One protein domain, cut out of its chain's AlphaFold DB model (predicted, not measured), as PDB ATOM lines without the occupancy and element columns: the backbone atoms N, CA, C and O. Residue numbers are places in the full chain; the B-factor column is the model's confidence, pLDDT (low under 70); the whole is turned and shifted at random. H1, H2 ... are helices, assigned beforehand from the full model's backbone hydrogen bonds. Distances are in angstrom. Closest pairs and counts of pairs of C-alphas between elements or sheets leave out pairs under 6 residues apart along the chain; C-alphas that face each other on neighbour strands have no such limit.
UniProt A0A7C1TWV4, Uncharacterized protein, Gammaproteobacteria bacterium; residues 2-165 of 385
ATOM      1  N   THR A   2     267.719 175.200 172.645       59.72
ATOM      2  CA  THR A   2     266.253 175.399 172.673       59.72
ATOM      3  C   THR A   2     265.424 174.416 171.826       59.72
ATOM      4  O   THR A   2     264.395 173.948 172.299       59.72
ATOM      5  N   LEU A   3     265.884 174.021 170.630       59.81
ATOM      6  CA  LEU A   3     265.176 173.050 169.768       59.81
ATOM      7  C   LEU A   3     265.120 171.625 170.357       59.81
ATOM      8  O   LEU A   3     264.070 170.988 170.317       59.81
ATOM      9  N   LYS A   4     266.216 171.150 170.971       62.47
ATOM     10  CA  LYS A   4     266.269 169.830 171.635       62.47
ATOM     11  C   LYS A   4     265.363 169.770 172.870       62.47
ATOM     12  O   LYS A   4     264.720 168.756 173.107       62.47
ATOM     13  N   ILE A   5     265.271 170.869 173.623       63.31
ATOM     14  CA  ILE A   5     264.396 170.981 174.802       63.31
ATOM     15  C   ILE A   5     262.912 170.983 174.390       63.31
ATOM     16  O   ILE A   5     262.087 170.390 175.081       63.31
ATOM     17  N   GLY A   6     262.564 171.607 173.259       67.38
ATOM     18  CA  GLY A   6     261.200 171.587 172.716       67.38
ATOM     19  C   GLY A   6     260.758 170.201 172.230       67.38
ATOM     20  O   GLY A   6     259.654 169.769 172.544       67.38
ATOM     21  N   GLN A   7     261.638 169.478 171.527       74.25
ATOM     22  CA  GLN A   7     261.361 168.117 171.043       74.25
ATOM     23  C   GLN A   7     261.191 167.107 172.187       74.25
ATOM     24  O   GLN A   7     260.294 166.268 172.138       74.25
ATOM     25  N   GLU A   8     262.004 167.218 173.238       77.06
ATOM     26  CA  GLU A   8     261.908 166.349 174.415       77.06
ATOM     27  C   GLU A   8     260.607 166.592 175.202       77.06
ATOM     28  O   GLU A   8     259.931 165.642 175.596       77.06
ATOM     29  N   LYS A   9     260.187 167.856 175.360       76.69
ATOM     30  CA  LYS A   9     258.894 168.197 175.982       76.69
ATOM     31  C   LYS A   9     257.698 167.686 175.175       76.69
ATOM     32  O   LYS A   9     256.734 167.207 175.769       76.69
ATOM     33  N   GLU A  10     257.754 167.754 173.844       81.62
ATOM     34  CA  GLU A  10     256.675 167.247 172.985       81.62
ATOM     35  C   GLU A  10     256.598 165.711 173.013       81.62
ATOM     36  O   GLU A  10     255.505 165.149 173.064       81.62
ATOM     37  N   LYS A  11     257.742 165.016 173.087       86.19
ATOM     38  CA  LYS A  11     257.786 163.558 173.269       86.19
ATOM     39  C   LYS A  11     257.172 163.129 174.606       86.19
ATOM     40  O   LYS A  11     256.337 162.230 174.636       86.19
ATOM     41  N   GLN A  12     257.533 163.805 175.698       84.88
ATOM     42  CA  GLN A  12     256.972 163.533 177.028       84.88
ATOM     43  C   GLN A  12     255.466 163.811 177.084       84.88
ATOM     44  O   GLN A  12     254.711 163.057 177.692       84.88
ATOM     45  N   LYS A  13     255.009 164.876 176.419       87.44
ATOM     46  CA  LYS A  13     253.586 165.204 176.293       87.44
ATOM     47  C   LYS A  13     252.795 164.077 175.624       87.44
ATOM     48  O   LYS A  13     251.735 163.725 176.133       87.44
ATOM     49  N   LEU A  14     253.298 163.520 174.520       89.69
ATOM     50  CA  LEU A  14     252.660 162.397 173.823       89.69
ATOM     51  C   LEU A  14     252.591 161.147 174.710       89.69
ATOM     52  O   LEU A  14     251.529 160.548 174.827       89.69
ATOM     53  N   GLU A  15     253.667 160.828 175.433       92.12
ATOM     54  CA  GLU A  15     253.689 159.685 176.355       92.12
ATOM     55  C   GLU A  15     252.643 159.813 177.480       92.12
ATOM     56  O   GLU A  15     251.971 158.841 177.832       92.12
ATOM     57  N   TYR A  16     252.468 161.015 178.044       92.69
ATOM     58  CA  TYR A  16     251.409 161.260 179.027       92.69
ATOM     59  C   TYR A  16     250.016 161.121 178.417       92.69
ATOM     60  O   TYR A  16     249.143 160.536 179.055       92.69
ATOM     61  N   ILE A  17     249.804 161.624 177.198       92.56
ATOM     62  CA  ILE A  17     248.525 161.487 176.490       92.56
ATOM     63  C   ILE A  17     248.178 160.007 176.301       92.56
ATOM     64  O   ILE A  17     247.059 159.621 176.634       92.56
ATOM     65  N   ASP A  18     249.131 159.178 175.873       94.00
ATOM     66  CA  ASP A  18     248.914 157.741 175.671       94.00
ATOM     67  C   ASP A  18     248.550 157.029 176.983       94.00
ATOM     68  O   ASP A  18     247.598 156.248 177.033       94.00
ATOM     69  N   LYS A  19     249.247 157.345 178.084       95.12
ATOM     70  CA  LYS A  19     248.939 156.786 179.414       95.12
ATOM     71  C   LYS A  19     247.572 157.236 179.930       95.12
ATOM     72  O   LYS A  19     246.832 156.428 180.490       95.12
ATOM     73  N   ILE A  20     247.226 158.513 179.751       93.50
ATOM     74  CA  ILE A  20     245.919 159.057 180.140       93.50
ATOM     75  C   ILE A  20     244.816 158.388 179.317       93.50
ATOM     76  O   ILE A  20     243.806 157.984 179.886       93.50
ATOM     77  N   GLN A  21     245.015 158.230 178.007       92.69
ATOM     78  CA  GLN A  21     244.052 157.579 177.124       92.69
ATOM     79  C   GLN A  21     243.867 156.107 177.503       92.69
ATOM     80  O   GLN A  21     242.736 155.680 177.689       92.69
ATOM     81  N   SER A  22     244.953 155.376 177.763       95.25
ATOM     82  CA  SER A  22     244.907 153.996 178.266       95.25
ATOM     83  C   SER A  22     244.111 153.872 179.577       95.25
ATOM     84  O   SER A  22     243.282 152.969 179.726       95.25
ATOM     85  N   ALA A  23     244.289 154.815 180.512       92.06
ATOM     86  CA  ALA A  23     243.515 154.859 181.754       92.06
ATOM     87  C   ALA A  23     242.029 155.202 181.522       92.06
ATOM     88  O   ALA A  23     241.161 154.669 182.215       92.06
ATOM     89  N   ILE A  24     241.718 156.065 180.550       91.00
ATOM     90  CA  ILE A  24     240.340 156.380 180.140       91.00
ATOM     91  C   ILE A  24     239.677 155.157 179.499       91.00
ATOM     92  O   ILE A  24     238.554 154.821 179.874       91.00
ATOM     93  N   ASP A  25     240.371 154.481 178.587       91.50
ATOM     94  CA  ASP A  25     239.887 153.288 177.882       91.50
ATOM     95  C   ASP A  25     239.643 152.129 178.856       91.50
ATOM     96  O   ASP A  25     238.703 151.354 178.698       91.50
ATOM     97  N   SER A  26     240.433 152.073 179.931       90.50
ATOM     98  CA  SER A  26     240.257 151.129 181.040       90.50
ATOM     99  C   SER A  26     239.186 151.559 182.057       90.50
ATOM    100  O   SER A  26     239.034 150.915 183.093       90.50
ATOM    101  N   ALA A  27     238.459 152.655 181.804       87.12
ATOM    102  CA  ALA A  27     237.451 153.236 182.696       87.12
ATOM    103  C   ALA A  27     237.974 153.554 184.115       87.12
ATOM    104  O   ALA A  27     237.253 153.421 185.106       87.12
ATOM    105  N   MET A  28     239.226 154.014 184.221       90.38
ATOM    106  CA  MET A  28     239.896 154.368 185.480       90.38
ATOM    107  C   MET A  28     240.079 155.893 185.612       90.38
ATOM    108  O   MET A  28     241.204 156.401 185.531       90.38
ATOM    109  N   PRO A  29     239.005 156.670 185.873       90.56
ATOM    110  CA  PRO A  29     239.078 158.132 185.921       90.56
ATOM    111  C   PRO A  29     240.015 158.646 187.022       90.56
ATOM    112  O   PRO A  29     240.635 159.692 186.860       90.56
ATOM    113  N   GLY A  30     240.173 157.909 188.128       90.94
ATOM    114  CA  GLY A  30     241.123 158.259 189.189       90.94
ATOM    115  C   GLY A  30     242.585 158.207 188.730       90.94
ATOM    116  O   GLY A  30     243.341 159.135 189.012       90.94
ATOM    117  N   GLN A  31     242.959 157.166 187.980       93.38
ATOM    118  CA  GLN A  31     244.307 157.015 187.427       93.38
ATOM    119  C   GLN A  31     244.566 158.043 186.320       93.38
ATOM    120  O   GLN A  31     245.618 158.676 186.305       93.38
ATOM    121  N   ALA A  32     243.581 158.286 185.448       93.75
ATOM    122  CA  ALA A  32     243.670 159.325 184.426       93.75
ATOM    123  C   ALA A  32     243.864 160.725 185.046       93.75
ATOM    124  O   ALA A  32     244.733 161.475 184.612       93.75
ATOM    125  N   LEU A  33     243.123 161.064 186.111       95.25
ATOM    126  CA  LEU A  33     243.284 162.334 186.836       95.25
ATOM    127  C   LEU A  33     244.655 162.467 187.515       95.25
ATOM    128  O   LEU A  33     245.211 163.567 187.539       95.25
ATOM    129  N   MET A  34     245.201 161.373 188.055       95.56
ATOM    130  CA  MET A  34     246.552 161.343 188.626       95.56
ATOM    131  C   MET A  34     247.598 161.659 187.547       95.56
ATOM    132  O   MET A  34     248.361 162.610 187.701       95.56
ATOM    133  N   LEU A  35     247.542 160.958 186.409       95.56
ATOM    134  CA  LEU A  35     248.437 161.175 185.265       95.56
ATOM    135  C   LEU A  35     248.308 162.585 184.667       95.56
ATOM    136  O   LEU A  35     249.309 163.198 184.309       95.56
ATOM    137  N   MET A  36     247.091 163.136 184.595       94.44
ATOM    138  CA  MET A  36     246.870 164.523 184.170       94.44
ATOM    139  C   MET A  36     247.493 165.530 185.143       94.44
ATOM    140  O   MET A  36     248.073 166.521 184.706       94.44
ATOM    141  N   THR A  37     247.410 165.272 186.451       95.06
ATOM    142  CA  THR A  37     248.026 166.133 187.474       95.06
ATOM    143  C   THR A  37     249.552 166.116 187.351       95.06
ATOM    144  O   THR A  37     250.185 167.169 187.379       95.06
ATOM    145  N   GLU A  38     250.149 164.943 187.129       94.38
ATOM    146  CA  GLU A  38     251.587 164.810 186.861       94.38
ATOM    147  C   GLU A  38     252.010 165.516 185.563       94.38
ATOM    148  O   GLU A  38     253.015 166.230 185.536       94.38
ATOM    149  N   MET A  39     251.221 165.372 184.492       93.19
ATOM    150  CA  MET A  39     251.456 166.051 183.214       93.19
ATOM    151  C   MET A  39     251.436 167.575 183.382       93.19
ATOM    152  O   MET A  39     252.311 168.259 182.853       93.19
ATOM    153  N   GLN A  40     250.484 168.108 184.153       93.19
ATOM    154  CA  GLN A  40     250.400 169.534 184.470       93.19
ATOM    155  C   GLN A  40     251.621 170.030 185.258       93.19
ATOM    156  O   GLN A  40     252.098 171.132 185.000       93.19
ATOM    157  N   GLN A  41     252.149 169.238 186.196       91.69
ATOM    158  CA  GLN A  41     253.351 169.609 186.955       91.69
ATOM    159  C   GLN A  41     254.598 169.692 186.064       91.69
ATOM    160  O   GLN A  41     255.423 170.586 186.242       91.69
ATOM    161  N   ARG A  42     254.734 168.781 185.090       90.56
ATOM    162  CA  ARG A  42     255.880 168.752 184.164       90.56
ATOM    163  C   ARG A  42     255.743 169.727 182.993       90.56
ATOM    164  O   ARG A  42     256.750 170.225 182.491       90.56
ATOM    165  N   ILE A  43     254.513 170.005 182.557       90.50
ATOM    166  CA  ILE A  43     254.191 170.871 181.416       90.50
ATOM    167  C   ILE A  43     253.104 171.879 181.836       90.50
ATOM    168  O   ILE A  43     251.944 171.719 181.460       90.50
ATOM    169  N   PRO A  44     253.441 172.943 182.590       88.06
ATOM    170  CA  PRO A  44     252.446 173.855 183.172       88.06
ATOM    171  C   PRO A  44     251.501 174.519 182.158       88.06
ATOM    172  O   PRO A  44     250.325 174.729 182.455       88.06
ATOM    173  N   ASP A  45     251.980 174.795 180.940       88.19
ATOM    174  CA  ASP A  45     251.185 175.430 179.879       88.19
ATOM    175  C   ASP A  45     250.001 174.565 179.409       88.19
ATOM    176  O   ASP A  45     249.001 175.100 178.922       88.19
ATOM    177  N   ILE A  46     250.056 173.236 179.609       88.31
ATOM    178  CA  ILE A  46     248.965 172.325 179.229       88.31
ATOM    179  C   ILE A  46     247.678 172.614 180.007       88.31
ATOM    180  O   ILE A  46     246.587 172.382 179.489       88.31
ATOM    181  N   ALA A  47     247.785 173.192 181.210       87.06
ATOM    182  CA  ALA A  47     246.641 173.537 182.052       87.06
ATOM    183  C   ALA A  47     245.712 174.578 181.407       87.06
ATOM    184  O   ALA A  47     244.546 174.673 181.781       87.06
ATOM    185  N   ARG A  48     246.212 175.354 180.435       90.81
ATOM    186  CA  ARG A  48     245.427 176.347 179.683       90.81
ATOM    187  C   ARG A  48     244.778 175.762 178.429       90.81
ATOM    188  O   ARG A  48     243.940 176.421 177.818       90.81
ATOM    189  N   ALA A  49     245.154 174.547 178.024       92.06
ATOM    190  CA  ALA A  49     244.621 173.926 176.822       92.06
ATOM    191  C   ALA A  49     243.138 173.553 177.029       92.06
ATOM    192  O   ALA A  49     242.834 172.756 177.922       92.06
ATOM    193  N   PRO A  50     242.204 174.031 176.183       93.19
ATOM    194  CA  PRO A  50     240.771 173.781 176.370       93.19
ATOM    195  C   PRO A  50     240.413 172.293 176.470       93.19
ATOM    196  O   PRO A  50     239.628 171.898 177.329       93.19
ATOM    197  N   LYS A  51     241.048 171.442 175.649       90.00
ATOM    198  CA  LYS A  51     240.851 169.983 175.682       90.00
ATOM    199  C   LYS A  51     241.303 169.350 177.002       90.00
ATOM    200  O   LYS A  51     240.652 168.418 177.472       90.00
ATOM    201  N   PHE A  52     242.387 169.848 177.601       92.56
ATOM    202  CA  PHE A  52     242.878 169.359 178.889       92.56
ATOM    203  C   PHE A  52     241.886 169.713 179.998       92.56
ATOM    204  O   PHE A  52     241.464 168.827 180.734       92.56
ATOM    205  N   ILE A  53     241.427 170.969 180.045       92.94
ATOM    206  CA  ILE A  53     240.432 171.439 181.022       92.94
ATOM    207  C   ILE A  53     239.136 170.626 180.912       92.94
ATOM    208  O   ILE A  53     238.661 170.092 181.913       92.94
ATOM    209  N   GLN A  54     238.593 170.476 179.700       94.00
ATOM    210  CA  GLN A  54     237.360 169.717 179.459       94.00
ATOM    211  C   GLN A  54     237.502 168.245 179.864       94.00
ATOM    212  O   GLN A  54     236.624 167.696 180.528       94.00
ATOM    213  N   THR A  55     238.618 167.605 179.503       92.81
ATOM    214  CA  THR A  55     238.876 166.200 179.856       92.81
ATOM    215  C   THR A  55     239.022 166.033 181.365       92.81
ATOM    216  O   THR A  55     238.422 165.124 181.936       92.81
ATOM    217  N   TYR A  56     239.747 166.939 182.022       93.00
ATOM    218  CA  TYR A  56     239.945 166.927 183.467       93.00
ATOM    219  C   TYR A  56     238.615 167.096 184.213       93.00
ATOM    220  O   TYR A  56     238.286 166.283 185.073       93.00
ATOM    221  N   GLN A  57     237.798 168.083 183.826       94.12
ATOM    222  CA  GLN A  57     236.463 168.304 184.395       94.12
ATOM    223  C   GLN A  57     235.540 167.096 184.183       94.12
ATOM    224  O   GLN A  57     234.881 166.651 185.123       94.12
ATOM    225  N   ARG A  58     235.534 166.512 182.976       94.81
ATOM    226  CA  ARG A  58     234.764 165.295 182.672       94.81
ATOM    227  C   ARG A  58     235.180 164.131 183.572       94.81
ATOM    228  O   ARG A  58     234.317 163.456 184.127       94.81
ATOM    229  N   LEU A  59     236.482 163.898 183.736       93.06
ATOM    230  CA  LEU A  59     236.993 162.812 184.575       93.06
ATOM    231  C   LEU A  59     236.721 163.053 186.064       93.06
ATOM    232  O   LEU A  59     236.420 162.105 186.786       93.06
ATOM    233  N   GLN A  60     236.768 164.306 186.527       92.88
ATOM    234  CA  GLN A  60     236.355 164.655 187.888       92.88
ATOM    235  C   GLN A  60     234.876 164.346 188.123       92.88
ATOM    236  O   GLN A  60     234.547 163.711 189.126       92.88
ATOM    237  N   ALA A  61     233.999 164.727 187.188       92.06
ATOM    238  CA  ALA A  61     232.574 164.413 187.261       92.06
ATOM    239  C   ALA A  61     232.326 162.893 187.265       92.06
ATOM    240  O   ALA A  61     231.585 162.399 188.113       92.06
ATOM    241  N   GLN A  62     233.014 162.138 186.401       91.31
ATOM    242  CA  GLN A  62     232.940 160.671 186.374       91.31
ATOM    243  C   GLN A  62     233.411 160.038 187.690       91.31
ATOM    244  O   GLN A  62     232.750 159.146 188.219       91.31
ATOM    245  N   ARG A  63     234.528 160.515 188.261       92.81
ATOM    246  CA  ARG A  63     235.022 160.039 189.562       92.81
ATOM    247  C   ARG A  63     234.009 160.317 190.671       92.81
ATOM    248  O   ARG A  63     233.750 159.434 191.484       92.81
ATOM    249  N   GLN A  64     233.442 161.523 190.701       92.06
ATOM    250  CA  GLN A  64     232.442 161.902 191.697       92.06
ATOM    251  C   GLN A  64     231.181 161.038 191.572       92.06
ATOM    252  O   GLN A  64     230.694 160.522 192.573       92.06
ATOM    253  N   GLN A  65     230.701 160.811 190.346       91.38
ATOM    254  CA  GLN A  65     229.564 159.933 190.073       91.38
ATOM    255  C   GLN A  65     229.829 158.494 190.539       91.38
ATOM    256  O   GLN A  65     228.975 157.906 191.201       91.38
ATOM    257  N   ALA A  66     231.019 157.946 190.267       90.06
ATOM    258  CA  ALA A  66     231.411 156.611 190.722       90.06
ATOM    259  C   ALA A  66     231.472 156.507 192.258       90.06
ATOM    260  O   ALA A  66     231.033 155.510 192.832       90.06
ATOM    261  N   GLN A  67     231.960 157.550 192.939       92.12
ATOM    262  CA  GLN A  67     231.964 157.616 194.404       92.12
ATOM    263  C   GLN A  67     230.544 157.666 194.974       92.12
ATOM    264  O   GLN A  67     230.227 156.910 195.891       92.12
ATOM    265  N   THR A  68     229.675 158.511 194.420       94.88
ATOM    266  CA  THR A  68     228.274 158.607 194.847       94.88
ATOM    267  C   THR A  68     227.536 157.285 194.617       94.88
ATOM    268  O   THR A  68     226.857 156.804 195.524       94.88
ATOM    269  N   LEU A  69     227.735 156.638 193.464       94.62
ATOM    270  CA  LEU A  69     227.201 155.304 193.176       94.62
ATOM    271  C   LEU A  69     227.662 154.274 194.217       94.62
ATOM    272  O   LEU A  69     226.835 153.584 194.810       94.62
ATOM    273  N   SER A  70     228.967 154.214 194.495       93.88
ATOM    274  CA  SER A  70     229.531 153.300 195.495       93.88
ATOM    275  C   SER A  70     228.931 153.525 196.890       93.88
ATOM    276  O   SER A  70     228.595 152.563 197.582       93.88
ATOM    277  N   GLN A  71     228.707 154.782 197.287       94.25
ATOM    278  CA  GLN A  71     228.059 155.116 198.558       94.25
ATOM    279  C   GLN A  71     226.606 154.627 198.624       94.25
ATOM    280  O   GLN A  71     226.211 154.057 199.643       94.25
ATOM    281  N   HIS A  72     225.822 154.815 197.557       94.44
ATOM    282  CA  HIS A  72     224.454 154.292 197.481       94.44
ATOM    283  C   HIS A  72     224.436 152.763 197.599       94.44
ATOM    284  O   HIS A  72     223.699 152.213 198.417       94.44
ATOM    285  N   LEU A  73     225.315 152.068 196.870       94.19
ATOM    286  CA  LEU A  73     225.418 150.605 196.910       94.19
ATOM    287  C   LEU A  73     225.879 150.083 198.280       94.19
ATOM    288  O   LEU A  73     225.389 149.057 198.753       94.19
ATOM    289  N   ALA A  74     226.782 150.794 198.959       91.94
ATOM    290  CA  ALA A  74     227.207 150.461 200.318       91.94
ATOM    291  C   ALA A  74     226.068 150.635 201.339       91.94
ATOM    292  O   ALA A  74     225.847 149.760 202.178       91.94
ATOM    293  N   ARG A  75     225.298 151.730 201.251       90.81
ATOM    294  CA  ARG A  75     224.113 151.941 202.101       90.81
ATOM    295  C   ARG A  75     223.033 150.896 201.828       90.81
ATOM    296  O   ARG A  75     222.490 150.341 202.780       90.81
ATOM    297  N   ALA A  76     222.770 150.580 200.559       89.81
ATOM    298  CA  ALA A  76     221.830 149.532 200.172       89.81
ATOM    299  C   ALA A  76     222.220 148.172 200.772       89.81
ATOM    300  O   ALA A  76     221.385 147.523 201.402       89.81
ATOM    301  N   ARG A  77     223.498 147.777 200.678       88.12
ATOM    302  CA  ARG A  77     224.009 146.556 201.324       88.12
ATOM    303  C   ARG A  77     223.810 146.564 202.828       88.12
ATOM    304  O   ARG A  77     223.228 145.629 203.363       88.12
ATOM    305  N   LYS A  78     224.188 147.655 203.493       86.75
ATOM    306  CA  LYS A  78     223.993 147.800 204.939       86.75
ATOM    307  C   LYS A  78     222.524 147.619 205.336       86.75
ATOM    308  O   LYS A  78     222.225 146.908 206.293       86.75
ATOM    309  N   TYR A  79     221.598 148.237 204.599       84.56
ATOM    310  CA  TYR A  79     220.165 148.067 204.846       84.56
ATOM    311  C   TYR A  79     219.697 146.631 204.598       84.56
ATOM    312  O   TYR A  79     218.879 146.119 205.360       84.56
ATOM    313  N   PHE A  80     220.220 145.966 203.569       81.06
ATOM    314  CA  PHE A  80     219.904 144.571 203.278       81.06
ATOM    315  C   PHE A  80     220.410 143.615 204.378       81.06
ATOM    316  O   PHE A  80     219.649 142.767 204.851       81.06
ATOM    317  N   GLU A  81     221.650 143.799 204.837       80.44
ATOM    318  CA  GLU A  81     222.329 142.983 205.858       80.44
ATOM    319  C   GLU A  81     221.774 143.176 207.271       80.44
ATOM    320  O   GLU A  81     221.714 142.217 208.034       80.44
ATOM    321  N   SER A  82     221.288 144.380 207.609       75.69
ATOM    322  CA  SER A  82     220.675 144.689 208.917       75.69
ATOM    323  C   SER A  82     219.410 143.874 209.246       75.69
ATOM    324  O   SER A  82     218.814 144.018 210.312       75.69
ATOM    325  N   GLY A  83     219.020 142.971 208.347       63.31
ATOM    326  CA  GLY A  83     217.918 142.052 208.512       63.31
ATOM    327  C   GLY A  83     216.680 142.575 207.810       63.31
ATOM    328  O   GLY A  83     216.259 143.723 207.932       63.31
ATOM    329  N   ILE A  84     216.022 141.690 207.070       57.31
ATOM    330  CA  ILE A  84     214.812 142.026 206.323       57.31
ATOM    331  C   ILE A  84     213.623 142.048 207.303       57.31
ATOM    332  O   ILE A  84     212.664 141.306 207.133       57.31
ATOM    333  N   SER A  85     213.628 142.901 208.326       51.41
ATOM    334  CA  SER A  85     212.412 143.190 209.096       51.41
ATOM    335  C   SER A  85     211.520 144.090 208.250       51.41
ATOM    336  O   SER A  85     211.982 145.085 207.699       51.41
ATOM    337  N   ILE A  86     210.284 143.686 207.962       51.38
ATOM    338  CA  ILE A  86     209.370 144.427 207.077       51.38
ATOM    339  C   ILE A  86     208.793 145.624 207.856       51.38
ATOM    340  O   ILE A  86     207.598 145.703 208.087       51.38
ATOM    341  N   THR A  87     209.641 146.528 208.335       50.06
ATOM    342  CA  THR A  87     209.250 147.723 209.094       50.06
ATOM    343  C   THR A  87     209.683 148.994 208.360       50.06
ATOM    344  O   THR A  87     210.371 148.947 207.338       50.06
ATOM    345  N   ALA A  88     209.198 150.140 208.845       45.31
ATOM    346  CA  ALA A  88     209.154 151.437 208.163       45.31
ATOM    347  C   ALA A  88     210.509 152.021 207.698       45.31
ATOM    348  O   ALA A  88     210.523 152.984 206.936       45.31
ATOM    349  N   GLU A  89     211.642 151.430 208.077       49.50
ATOM    350  CA  GLU A  89     212.979 151.889 207.678       49.50
ATOM    351  C   GLU A  89     213.352 151.531 206.221       49.50
ATOM    352  O   GLU A  89     214.289 152.099 205.663       49.50
ATOM    353  N   LYS A  90     212.583 150.660 205.551       58.72
ATOM    354  CA  LYS A  90     212.906 150.087 204.227       58.72
ATOM    355  C   LYS A  90     212.580 150.914 202.991       58.72
ATOM    356  O   LYS A  90     213.084 150.581 201.920       58.72
ATOM    357  N   GLY A  91     211.853 152.024 203.134       61.12
ATOM    358  CA  GLY A  91     211.805 153.021 202.064       61.12
ATOM    359  C   GLY A  91     213.215 153.439 201.634       61.12
ATOM    360  O   GLY A  91     213.434 153.674 200.457       61.12
ATOM    361  N   LYS A  92     214.178 153.404 202.567       77.56
ATOM    362  CA  LYS A  92     215.583 153.729 202.321       77.56
ATOM    363  C   LYS A  92     216.279 152.706 201.416       77.56
ATOM    364  O   LYS A  92     216.965 153.127 200.504       77.56
ATOM    365  N   LEU A  93     216.059 151.395 201.578       84.69
ATOM    366  CA  LEU A  93     216.730 150.373 200.752       84.69
ATOM    367  C   LEU A  93     216.403 150.524 199.262       84.69
ATOM    368  O   LEU A  93     217.314 150.628 198.445       84.69
ATOM    369  N   LEU A  94     215.111 150.549 198.912       87.31
ATOM    370  CA  LEU A  94     214.706 150.713 197.513       87.31
ATOM    371  C   LEU A  94     215.099 152.092 196.969       87.31
ATOM    372  O   LEU A  94     215.486 152.170 195.812       87.31
ATOM    373  N   SER A  95     215.081 153.147 197.793       88.75
ATOM    374  CA  SER A  95     215.549 154.477 197.381       88.75
ATOM    375  C   SER A  95     217.061 154.544 197.130       88.75
ATOM    376  O   SER A  95     217.483 155.232 196.206       88.75
ATOM    377  N   GLU A  96     217.896 153.825 197.891       92.12
ATOM    378  CA  GLU A  96     219.335 153.736 197.594       92.12
ATOM    379  C   GLU A  96     219.590 152.985 196.277       92.12
ATOM    380  O   GLU A  96     220.462 153.379 195.504       92.12
ATOM    381  N   ILE A  97     218.812 151.935 195.988       92.44
ATOM    382  CA  ILE A  97     218.896 151.210 194.710       92.44
ATOM    383  C   ILE A  97     218.401 152.073 193.547       92.44
ATOM    384  O   ILE A  97     219.049 152.117 192.508       92.44
ATOM    385  N   GLU A  98     217.299 152.799 193.724       93.00
ATOM    386  CA  GLU A  98     216.792 153.764 192.746       93.00
ATOM    387  C   GLU A  98     217.843 154.825 192.407       93.00
ATOM    388  O   GLU A  98     218.101 155.091 191.233       93.00
ATOM    389  N   ALA A  99     218.502 155.392 193.422       94.19
ATOM    390  CA  ALA A  99     219.573 156.360 193.225       94.19
ATOM    391  C   ALA A  99     220.773 155.747 192.482       94.19
ATOM    392  O   ALA A  99     221.309 156.366 191.564       94.19
ATOM    393  N   ALA A 100     221.161 154.510 192.811       94.94
ATOM    394  CA  ALA A 100     222.221 153.797 192.099       94.94
ATOM    395  C   ALA A 100     221.870 153.548 190.618       94.94
ATOM    396  O   ALA A 100     222.683 153.839 189.742       94.94
ATOM    397  N   LEU A 101     220.651 153.081 190.329       93.88
ATOM    398  CA  LEU A 101     220.169 152.839 188.964       93.88
ATOM    399  C   LEU A 101     219.958 154.140 188.176       93.88
ATOM    400  O   LEU A 101     220.132 154.157 186.962       93.88
ATOM    401  N   THR A 102     219.661 155.253 188.852       94.69
ATOM    402  CA  THR A 102     219.624 156.587 188.227       94.69
ATOM    403  C   THR A 102     221.007 157.004 187.726       94.69
ATOM    404  O   THR A 102     221.122 157.582 186.649       94.69
ATOM    405  N   LEU A 103     222.063 156.695 188.486       92.44
ATOM    406  CA  LEU A 103     223.442 156.995 188.094       92.44
ATOM    407  C   LEU A 103     223.996 156.003 187.064       92.44
ATOM    408  O   LEU A 103     224.824 156.398 186.244       92.44
ATOM    409  N   ALA A 104     223.584 154.736 187.129       91.44
ATOM    410  CA  ALA A 104     224.030 153.668 186.241       91.44
ATOM    411  C   ALA A 104     222.921 152.598 186.075       91.44
ATOM    412  O   ALA A 104     222.878 151.646 186.858       91.44
ATOM    413  N   PRO A 105     222.044 152.724 185.055       90.62
ATOM    414  CA  PRO A 105     220.877 151.846 184.876       90.62
ATOM    415  C   PRO A 105     221.210 150.355 184.734       90.62
ATOM    416  O   PRO A 105     220.476 149.507 185.233       90.62
ATOM    417  N   ASP A 106     222.349 150.040 184.116       88.94
ATOM    418  CA  ASP A 106     222.801 148.664 183.877       88.94
ATOM    419  C   ASP A 106     223.808 148.172 184.932       88.94
ATOM    420  O   ASP A 106     224.517 147.184 184.723       88.94
ATOM    421  N   ASN A 107     223.912 148.858 186.078       92.56
ATOM    422  CA  ASN A 107     224.857 148.480 187.121       92.56
ATOM    423  C   ASN A 107     224.553 147.072 187.664       92.56
ATOM    424  O   ASN A 107     223.519 146.819 188.286       92.56
ATOM    425  N   THR A 108     225.492 146.151 187.451       91.38
ATOM    426  CA  THR A 108     225.334 144.730 187.784       91.38
ATOM    427  C   THR A 108     225.155 144.490 189.280       91.38
ATOM    428  O   THR A 108     224.403 143.598 189.669       91.38
ATOM    429  N   GLU A 109     225.793 145.304 190.119       91.50
ATOM    430  CA  GLU A 109     225.708 145.210 191.574       91.50
ATOM    431  C   GLU A 109     224.335 145.656 192.095       91.50
ATOM    432  O   GLU A 109     223.707 144.920 192.855       91.50
ATOM    433  N   ALA A 110     223.811 146.793 191.624       92.25
ATOM    434  CA  ALA A 110     222.458 147.256 191.942       92.25
ATOM    435  C   ALA A 110     221.399 146.208 191.561       92.25
ATOM    436  O   ALA A 110     220.512 145.884 192.354       92.25
ATOM    437  N   LEU A 111     221.523 145.634 190.359       92.50
ATOM    438  CA  LEU A 111     220.614 144.601 189.858       92.50
ATOM    439  C   LEU A 111     220.767 143.274 190.621       92.50
ATOM    440  O   LEU A 111     219.776 142.574 190.833       92.50
ATOM    441  N   SER A 112     221.977 142.943 191.087       91.56
ATOM    442  CA  SER A 112     222.199 141.792 191.971       91.56
ATOM    443  C   SER A 112     221.505 141.983 193.318       91.56
ATOM    444  O   SER A 112     220.773 141.096 193.747       91.56
ATOM    445  N   ILE A 113     221.642 143.156 193.944       89.44
ATOM    446  CA  ILE A 113     220.961 143.451 195.214       89.44
ATOM    447  C   ILE A 113     219.435 143.378 195.032       89.44
ATOM    448  O   ILE A 113     218.741 142.814 195.876       89.44
ATOM    449  N   LEU A 114     218.898 143.880 193.913       88.94
ATOM    450  CA  LEU A 114     217.467 143.781 193.593       88.94
ATOM    451  C   LEU A 114     216.988 142.320 193.514       88.94
ATOM    452  O   LEU A 114     215.928 141.973 194.038       88.94
ATOM    453  N   ARG A 115     217.786 141.444 192.895       89.56
ATOM    454  CA  ARG A 115     217.520 140.001 192.827       89.56
ATOM    455  C   ARG A 115     217.518 139.362 194.218       89.56
ATOM    456  O   ARG A 115     216.615 138.584 194.529       89.56
ATOM    457  N   ASP A 116     218.478 139.708 195.069       87.88
ATOM    458  CA  ASP A 116     218.587 139.153 196.423       87.88
ATOM    459  C   ASP A 116     217.417 139.604 197.315       87.88
ATOM    460  O   ASP A 116     216.854 138.813 198.086       87.88
ATOM    461  N   ILE A 117     216.972 140.856 197.148       85.25
ATOM    462  CA  ILE A 117     215.741 141.386 197.754       85.25
ATOM    463  C   ILE A 117     214.542 140.534 197.341       85.25
ATOM    464  O   ILE A 117     213.807 140.049 198.210       85.25
ATOM    465  N   ASN A 118     214.371 140.303 196.038       85.50
ATOM    466  CA  ASN A 118     213.255 139.528 195.506       85.50
ATOM    467  C   ASN A 118     213.222 138.102 196.061       85.50
ATOM    468  O   ASN A 118     212.178 137.638 196.532       85.50
ATOM    469  N   GLN A 119     214.365 137.414 196.063       86.12
ATOM    470  CA  GLN A 119     214.476 136.060 196.605       86.12
ATOM    471  C   GLN A 119     214.104 136.006 198.087       86.12
ATOM    472  O   GLN A 119     213.331 135.140 198.517       86.12
ATOM    473  N   SER A 120     214.617 136.944 198.880       83.75
ATOM    474  CA  SER A 120     214.369 136.944 200.315       83.75
ATOM    475  C   SER A 120     212.922 137.298 200.665       83.75
ATOM    476  O   SER A 120     212.312 136.659 201.529       83.75
ATOM    477  N   TRP A 121     212.320 138.261 199.961       81.69
ATOM    478  CA  TRP A 121     210.901 138.581 200.133       81.69
ATOM    479  C   TRP A 121     210.009 137.416 199.722       81.69
ATOM    480  O   TRP A 121     209.036 137.128 200.417       81.69
ATOM    481  N   LEU A 122     210.370 136.688 198.661       81.25
ATOM    482  CA  LEU A 122     209.618 135.517 198.222       81.25
ATOM    483  C   LEU A 122     209.675 134.405 199.274       81.25
ATOM    484  O   LEU A 122     208.649 133.799 199.584       81.25
ATOM    485  N   LYS A 123     210.849 134.171 199.872       81.62
ATOM    486  CA  LYS A 123     211.012 133.215 200.978       81.62
ATOM    487  C   LYS A 123     210.121 133.584 202.168       81.62
ATOM    488  O   LYS A 123     209.394 132.729 202.666       81.62
ATOM    489  N   LYS A 124     210.104 134.858 202.573       77.00
ATOM    490  CA  LYS A 124     209.255 135.343 203.680       77.00
ATOM    491  C   LYS A 124     207.764 135.263 203.369       77.00
ATOM    492  O   LYS A 124     206.984 134.885 204.239       77.00
ATOM    493  N   ALA A 125     207.375 135.568 202.132       76.69
ATOM    494  CA  ALA A 125     205.997 135.445 201.672       76.69
ATOM    495  C   ALA A 125     205.499 133.995 201.717       76.69
ATOM    496  O   ALA A 125     204.372 133.753 202.142       76.69
ATOM    497  N   LYS A 126     206.353 133.024 201.363       72.31
ATOM    498  CA  LYS A 126     206.037 131.589 201.460       72.31
ATOM    499  C   LYS A 126     205.938 131.084 202.904       72.31
ATOM    500  O   LYS A 126     205.150 130.188 203.175       72.31
ATOM    501  N   GLN A 127     206.704 131.658 203.829       69.88
ATOM    502  CA  GLN A 127     206.750 131.240 205.238       69.88
ATOM    503  C   GLN A 127     205.605 131.805 206.104       69.88
ATOM    504  O   GLN A 127     205.673 131.705 207.325       69.88
ATOM    505  N   GLN A 128     204.571 132.418 205.507       60.34
ATOM    506  CA  GLN A 128     203.409 133.010 206.203       60.34
ATOM    507  C   GLN A 128     203.749 134.102 207.246       60.34
ATOM    508  O   GLN A 128     202.863 134.614 207.921       60.34
ATOM    509  N   GLN A 129     205.010 134.539 207.330       56.47
ATOM    510  CA  GLN A 129     205.476 135.659 208.160       56.47
ATOM    511  C   GLN A 129     205.462 137.000 207.406       56.47
ATOM    512  O   GLN A 129     206.095 137.973 207.821       56.47
ATOM    513  N   ALA A 130     204.789 137.070 206.258       55.69
ATOM    514  CA  ALA A 130     204.723 138.305 205.497       55.69
ATOM    515  C   ALA A 130     203.779 139.301 206.169       55.69
ATOM    516  O   ALA A 130     202.571 139.086 206.260       55.69
ATOM    517  N   SER A 131     204.338 140.433 206.592       57.53
ATOM    518  CA  SER A 131     203.540 141.562 207.038       57.53
ATOM    519  C   SER A 131     202.830 142.220 205.848       57.53
ATOM    520  O   SER A 131     203.293 142.206 204.703       57.53
ATOM    521  N   TRP A 132     201.694 142.853 206.131       55.66
ATOM    522  CA  TRP A 132     200.894 143.615 205.166       55.66
ATOM    523  C   TRP A 132     201.691 144.696 204.398       55.66
ATOM    524  O   TRP A 132     201.323 145.037 203.272       55.66
ATOM    525  N   GLN A 133     202.808 145.181 204.949       63.66
ATOM    526  CA  GLN A 133     203.685 146.175 204.317       63.66
ATOM    527  C   GLN A 133     204.342 145.684 203.015       63.66
ATOM    528  O   GLN A 133     204.725 146.517 202.194       63.66
ATOM    529  N   LEU A 134     204.402 144.365 202.768       70.12
ATOM    530  CA  LEU A 134     204.951 143.804 201.527       70.12
ATOM    531  C   LEU A 134     204.278 144.392 200.274       70.12
ATOM    532  O   LEU A 134     204.949 144.624 199.280       70.12
ATOM    533  N   ARG A 135     202.977 144.719 200.313       70.75
ATOM    534  CA  ARG A 135     202.291 145.275 199.131       70.75
ATOM    535  C   ARG A 135     202.807 146.646 198.702       70.75
ATOM    536  O   ARG A 135     202.954 146.882 197.508       70.75
ATOM    537  N   LYS A 136     203.049 147.546 199.660       75.31
ATOM    538  CA  LYS A 136     203.511 148.912 199.367       75.31
ATOM    539  C   LYS A 136     204.905 148.879 198.744       75.31
ATOM    540  O   LYS A 136     205.169 149.586 197.778       75.31
ATOM    541  N   GLU A 137     205.768 148.020 199.275       76.12
ATOM    542  CA  GLU A 137     207.124 147.843 198.760       76.12
ATOM    543  C   GLU A 137     207.136 147.141 197.394       76.12
ATOM    544  O   GLU A 137     207.922 147.515 196.529       76.12
ATOM    545  N   LEU A 138     206.211 146.205 197.139       78.81
ATOM    546  CA  LEU A 138     206.058 145.601 195.811       78.81
ATOM    547  C   LEU A 138     205.644 146.607 194.741       78.81
ATOM    548  O   LEU A 138     206.119 146.497 193.618       78.81
ATOM    549  N   GLN A 139     204.800 147.589 195.072       82.31
ATOM    550  CA  GLN A 139     204.440 148.647 194.127       82.31
ATOM    551  C   GLN A 139     205.651 149.522 193.777       82.31
ATOM    552  O   GLN A 139     205.864 149.833 192.610       82.31
ATOM    553  N   LYS A 140     206.473 149.889 194.768       83.00
ATOM    554  CA  LYS A 140     207.719 150.630 194.511       83.00
ATOM    555  C   LYS A 140     208.673 149.838 193.625       83.00
ATOM    556  O   LYS A 140     209.222 150.382 192.678       83.00
ATOM    557  N   LEU A 141     208.842 148.555 193.920       83.25
ATOM    558  CA  LEU A 141     209.677 147.659 193.130       83.25
ATOM    559  C   LEU A 141     209.185 147.539 191.677       83.25
ATOM    560  O   LEU A 141     209.994 147.576 190.754       83.25
ATOM    561  N   ASP A 142     207.871 147.443 191.472       86.19
ATOM    562  CA  ASP A 142     207.249 147.399 190.144       86.19
ATOM    563  C   ASP A 142     207.520 148.683 189.343       86.19
ATOM    564  O   ASP A 142     207.901 148.632 188.168       86.19
ATOM    565  N   ASN A 143     207.420 149.836 190.016       87.62
ATOM    566  CA  ASN A 143     207.754 151.132 189.435       87.62
ATOM    567  C   ASN A 143     209.231 151.201 189.029       87.62
ATOM    568  O   ASN A 143     209.516 151.642 187.922       87.62
ATOM    569  N   LEU A 144     210.157 150.721 189.871       87.31
ATOM    570  CA  LEU A 144     211.592 150.694 189.555       87.31
ATOM    571  C   LEU A 144     211.891 149.835 188.324       87.31
ATOM    572  O   LEU A 144     212.578 150.283 187.409       87.31
ATOM    573  N   ILE A 145     211.345 148.616 188.271       87.81
ATOM    574  CA  ILE A 145     211.523 147.708 187.128       87.81
ATOM    575  C   ILE A 145     211.036 148.370 185.834       87.81
ATOM    576  O   ILE A 145     211.723 148.303 184.813       87.81
ATOM    577  N   THR A 146     209.888 149.049 185.891       88.94
ATOM    578  CA  THR A 146     209.303 149.753 184.742       88.94
ATOM    579  C   THR A 146     210.128 150.978 184.339       88.94
ATOM    580  O   THR A 146     210.458 151.135 183.164       88.94
ATOM    581  N   GLN A 147     210.497 151.827 185.303       91.00
ATOM    582  CA  GLN A 147     211.243 153.071 185.090       91.00
ATOM    583  C   GLN A 147     212.608 152.818 184.449       91.00
ATOM    584  O   GLN A 147     212.971 153.493 183.487       91.00
ATOM    585  N   PHE A 148     213.344 151.826 184.952       90.00
ATOM    586  CA  PHE A 148     214.682 151.485 184.466       90.00
ATOM    587  C   PHE A 148     214.674 150.431 183.355       90.00
ATOM    588  O   PHE A 148     215.740 150.009 182.918       90.00
ATOM    589  N   LYS A 149     213.490 150.009 182.880       89.50
ATOM    590  CA  LYS A 149     213.322 148.987 181.834       89.50
ATOM    591  C   LYS A 149     214.189 147.753 182.113       89.50
ATOM    592  O   LYS A 149     214.988 147.325 181.282       89.50
ATOM    593  N   ILE A 150     214.066 147.195 183.315       87.00
ATOM    594  CA  ILE A 150     214.883 146.053 183.736       87.00
ATOM    595  C   ILE A 150     214.378 144.792 183.019       87.00
ATOM    596  O   ILE A 150     213.303 144.286 183.330       87.00
ATOM    597  N   HIS A 151     215.172 144.253 182.089       86.56
ATOM    598  CA  HIS A 151     214.805 143.080 181.275       86.56
ATOM    599  C   HIS A 151     215.379 141.748 181.786       86.56
ATOM    600  O   HIS A 151     215.264 140.732 181.104       86.56
ATOM    601  N   GLN A 152     216.013 141.715 182.964       87.06
ATOM    602  CA  GLN A 152     216.607 140.480 183.488       87.06
ATOM    603  C   GLN A 152     215.520 139.420 183.762       87.06
ATOM    604  O   GLN A 152     214.718 139.616 184.683       87.06
ATOM    605  N   PRO A 153     215.510 138.272 183.049       88.25
ATOM    606  CA  PRO A 153     214.415 137.299 183.128       88.25
ATOM    607  C   PRO A 153     214.149 136.794 184.549       88.25
ATOM    608  O   PRO A 153     213.003 136.714 184.984       88.25
ATOM    609  N   GLN A 154     215.216 136.541 185.312       87.88
ATOM    610  CA  GLN A 154     215.124 136.062 186.689       87.88
ATOM    611  C   GLN A 154     214.426 137.063 187.626       87.88
ATOM    612  O   GLN A 154     213.662 136.658 188.501       87.88
ATOM    613  N   ILE A 155     214.671 138.367 187.453       87.69
ATOM    614  CA  ILE A 155     214.053 139.416 188.278       87.69
ATOM    615  C   ILE A 155     212.555 139.501 187.965       87.69
ATOM    616  O   ILE A 155     211.738 139.553 188.885       87.69
ATOM    617  N   LEU A 156     212.193 139.443 186.679       88.62
ATOM    618  CA  LEU A 156     210.801 139.479 186.220       88.62
ATOM    619  C   LEU A 156     210.000 138.257 186.696       88.62
ATOM    620  O   LEU A 156     208.865 138.393 187.159       88.62
ATOM    621  N   GLU A 157     210.593 137.063 186.644       89.81
ATOM    622  CA  GLU A 157     209.961 135.836 187.136       89.81
ATOM    623  C   GLU A 157     209.722 135.887 188.653       89.81
ATOM    624  O   GLU A 157     208.611 135.629 189.129       89.81
ATOM    625  N   GLN A 158     210.733 136.293 189.428       87.25
ATOM    626  CA  GLN A 158     210.598 136.450 190.878       87.25
ATOM    627  C   GLN A 158     209.536 137.491 191.244       87.25
ATOM    628  O   GLN A 158     208.749 137.265 192.167       87.25
ATOM    629  N   GLN A 159     209.468 138.594 190.495       85.19
ATOM    630  CA  GLN A 159     208.455 139.630 190.680       85.19
ATOM    631  C   GLN A 159     207.042 139.079 190.451       85.19
ATOM    632  O   GLN A 159     206.146 139.308 191.266       85.19
ATOM    633  N   LYS A 160     206.835 138.275 189.402       88.06
ATOM    634  CA  LYS A 160     205.545 137.612 189.153       88.06
ATOM    635  C   LYS A 160     205.138 136.709 190.322       88.06
ATOM    636  O   LYS A 160     203.989 136.764 190.771       88.06
ATOM    637  N   HIS A 161     206.066 135.916 190.857       87.00
ATOM    638  CA  HIS A 161     205.799 135.075 192.028       87.00
ATOM    639  C   HIS A 161     205.486 135.890 193.287       87.00
ATOM    640  O   HIS A 161     204.581 135.535 194.046       87.00
ATOM    641  N   LEU A 162     206.184 137.005 193.498       83.69
ATOM    642  CA  LEU A 162     205.915 137.927 194.597       83.69
ATOM    643  C   LEU A 162     204.526 138.566 194.494       83.69
ATOM    644  O   LEU A 162     203.796 138.602 195.485       83.69
ATOM    645  N   GLN A 163     204.124 139.009 193.302       83.81
ATOM    646  CA  GLN A 163     202.783 139.545 193.061       83.81
ATOM    647  C   GLN A 163     201.699 138.498 193.359       83.81
ATOM    648  O   GLN A 163     200.694 138.811 194.001       83.81
ATOM    649  N   GLN A 164     201.902 137.243 192.945       86.38
ATOM    650  CA  GLN A 164     200.989 136.141 193.266       86.38
ATOM    651  C   GLN A 164     200.900 135.899 194.779       86.38
ATOM    652  O   GLN A 164     199.797 135.823 195.321       86.38
ATOM    653  N   ALA A 165     202.039 135.852 195.475       83.06
ATOM    654  CA  ALA A 165     202.075 135.676 196.925       83.06
ATOM    655  C   ALA A 165     201.385 136.840 197.663       83.06
ATOM    656  O   ALA A 165     200.611 136.626 198.595       83.06
TER     657      ALA A 165
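This is residues 2 to 165 of the 385 residues of an uncharacterized protein of Gammaproteobacteria bacterium (UniProt A0A7C1TWV4). One long helix, H4, joins two lobes into a rod: H2 of the helical hairpin H1 and H2 packs on its residues 56 to 63, and its residues 65 to 80 pack into an up-and-down bundle with H5 to H8. Residues 2 to 8 of H1 stick out at one end. The printed part has 164 residues, with eight named helices, H1 to H8 in order, and no named strand: all helix. It is only just extended, close to loose, with a radius of gyration of the C-alphas of 23.4 A and spans of 83 by 28 by 21 A.

H4, residues 50 to 81, and H5, residues 88 to 103, form a hairpin at a shallow tilt of 27 degrees; their closest C-alphas, of His 72 and Glu 96, are 5.2 A apart. H6, residues 108 to 126, touches H4 at Leu 73 and Ala 110, closest C-alphas 6.7 A apart. H7, residues 134 to 147, touches H5, closest C-alphas Glu 98 and Leu 144, 6.8 A. H8, residues 153 to 165, touches H6, closest C-alphas Leu 122 and Leu 162, 5.7 A. H4 to H8 are an up-and-down bundle, each running against the one before. H2, residues 29 to 42, touches H4, closest C-alphas Pro 29 and Leu 59, 5.3 A. H1, residues 2 to 25, touches H2 with residues 13 to 24 alone, closest C-alphas Ile 20 and Ala 32, 4.8 A. H3, residues 44 to 48, and H2 only just touch, only at the corner, with 3 pairs of C-alphas within 8 A. Every O i to N i+4 pair is within hydrogen-bond range in H1, H2, H4, H6, H7 and H8, against 9 of 12 in H5 and 0 of 1 in H3, where 2 of 2 O i to N i+3 pairs are.

H4 is 46.5 A long, H1 34.8 A, from C-alpha 2 at (266.253, 175.399, 172.673). H8 ends at C-alpha 165, (202.075, 135.676, 196.925).

The C-alphas farthest apart, of Thr 2 and Gln 128, are 82.9 A apart. The printed part has no cut and no long link. The model's pLDDT is under 70 at residues 2 to 6, 83 to 91 and 127 to 133.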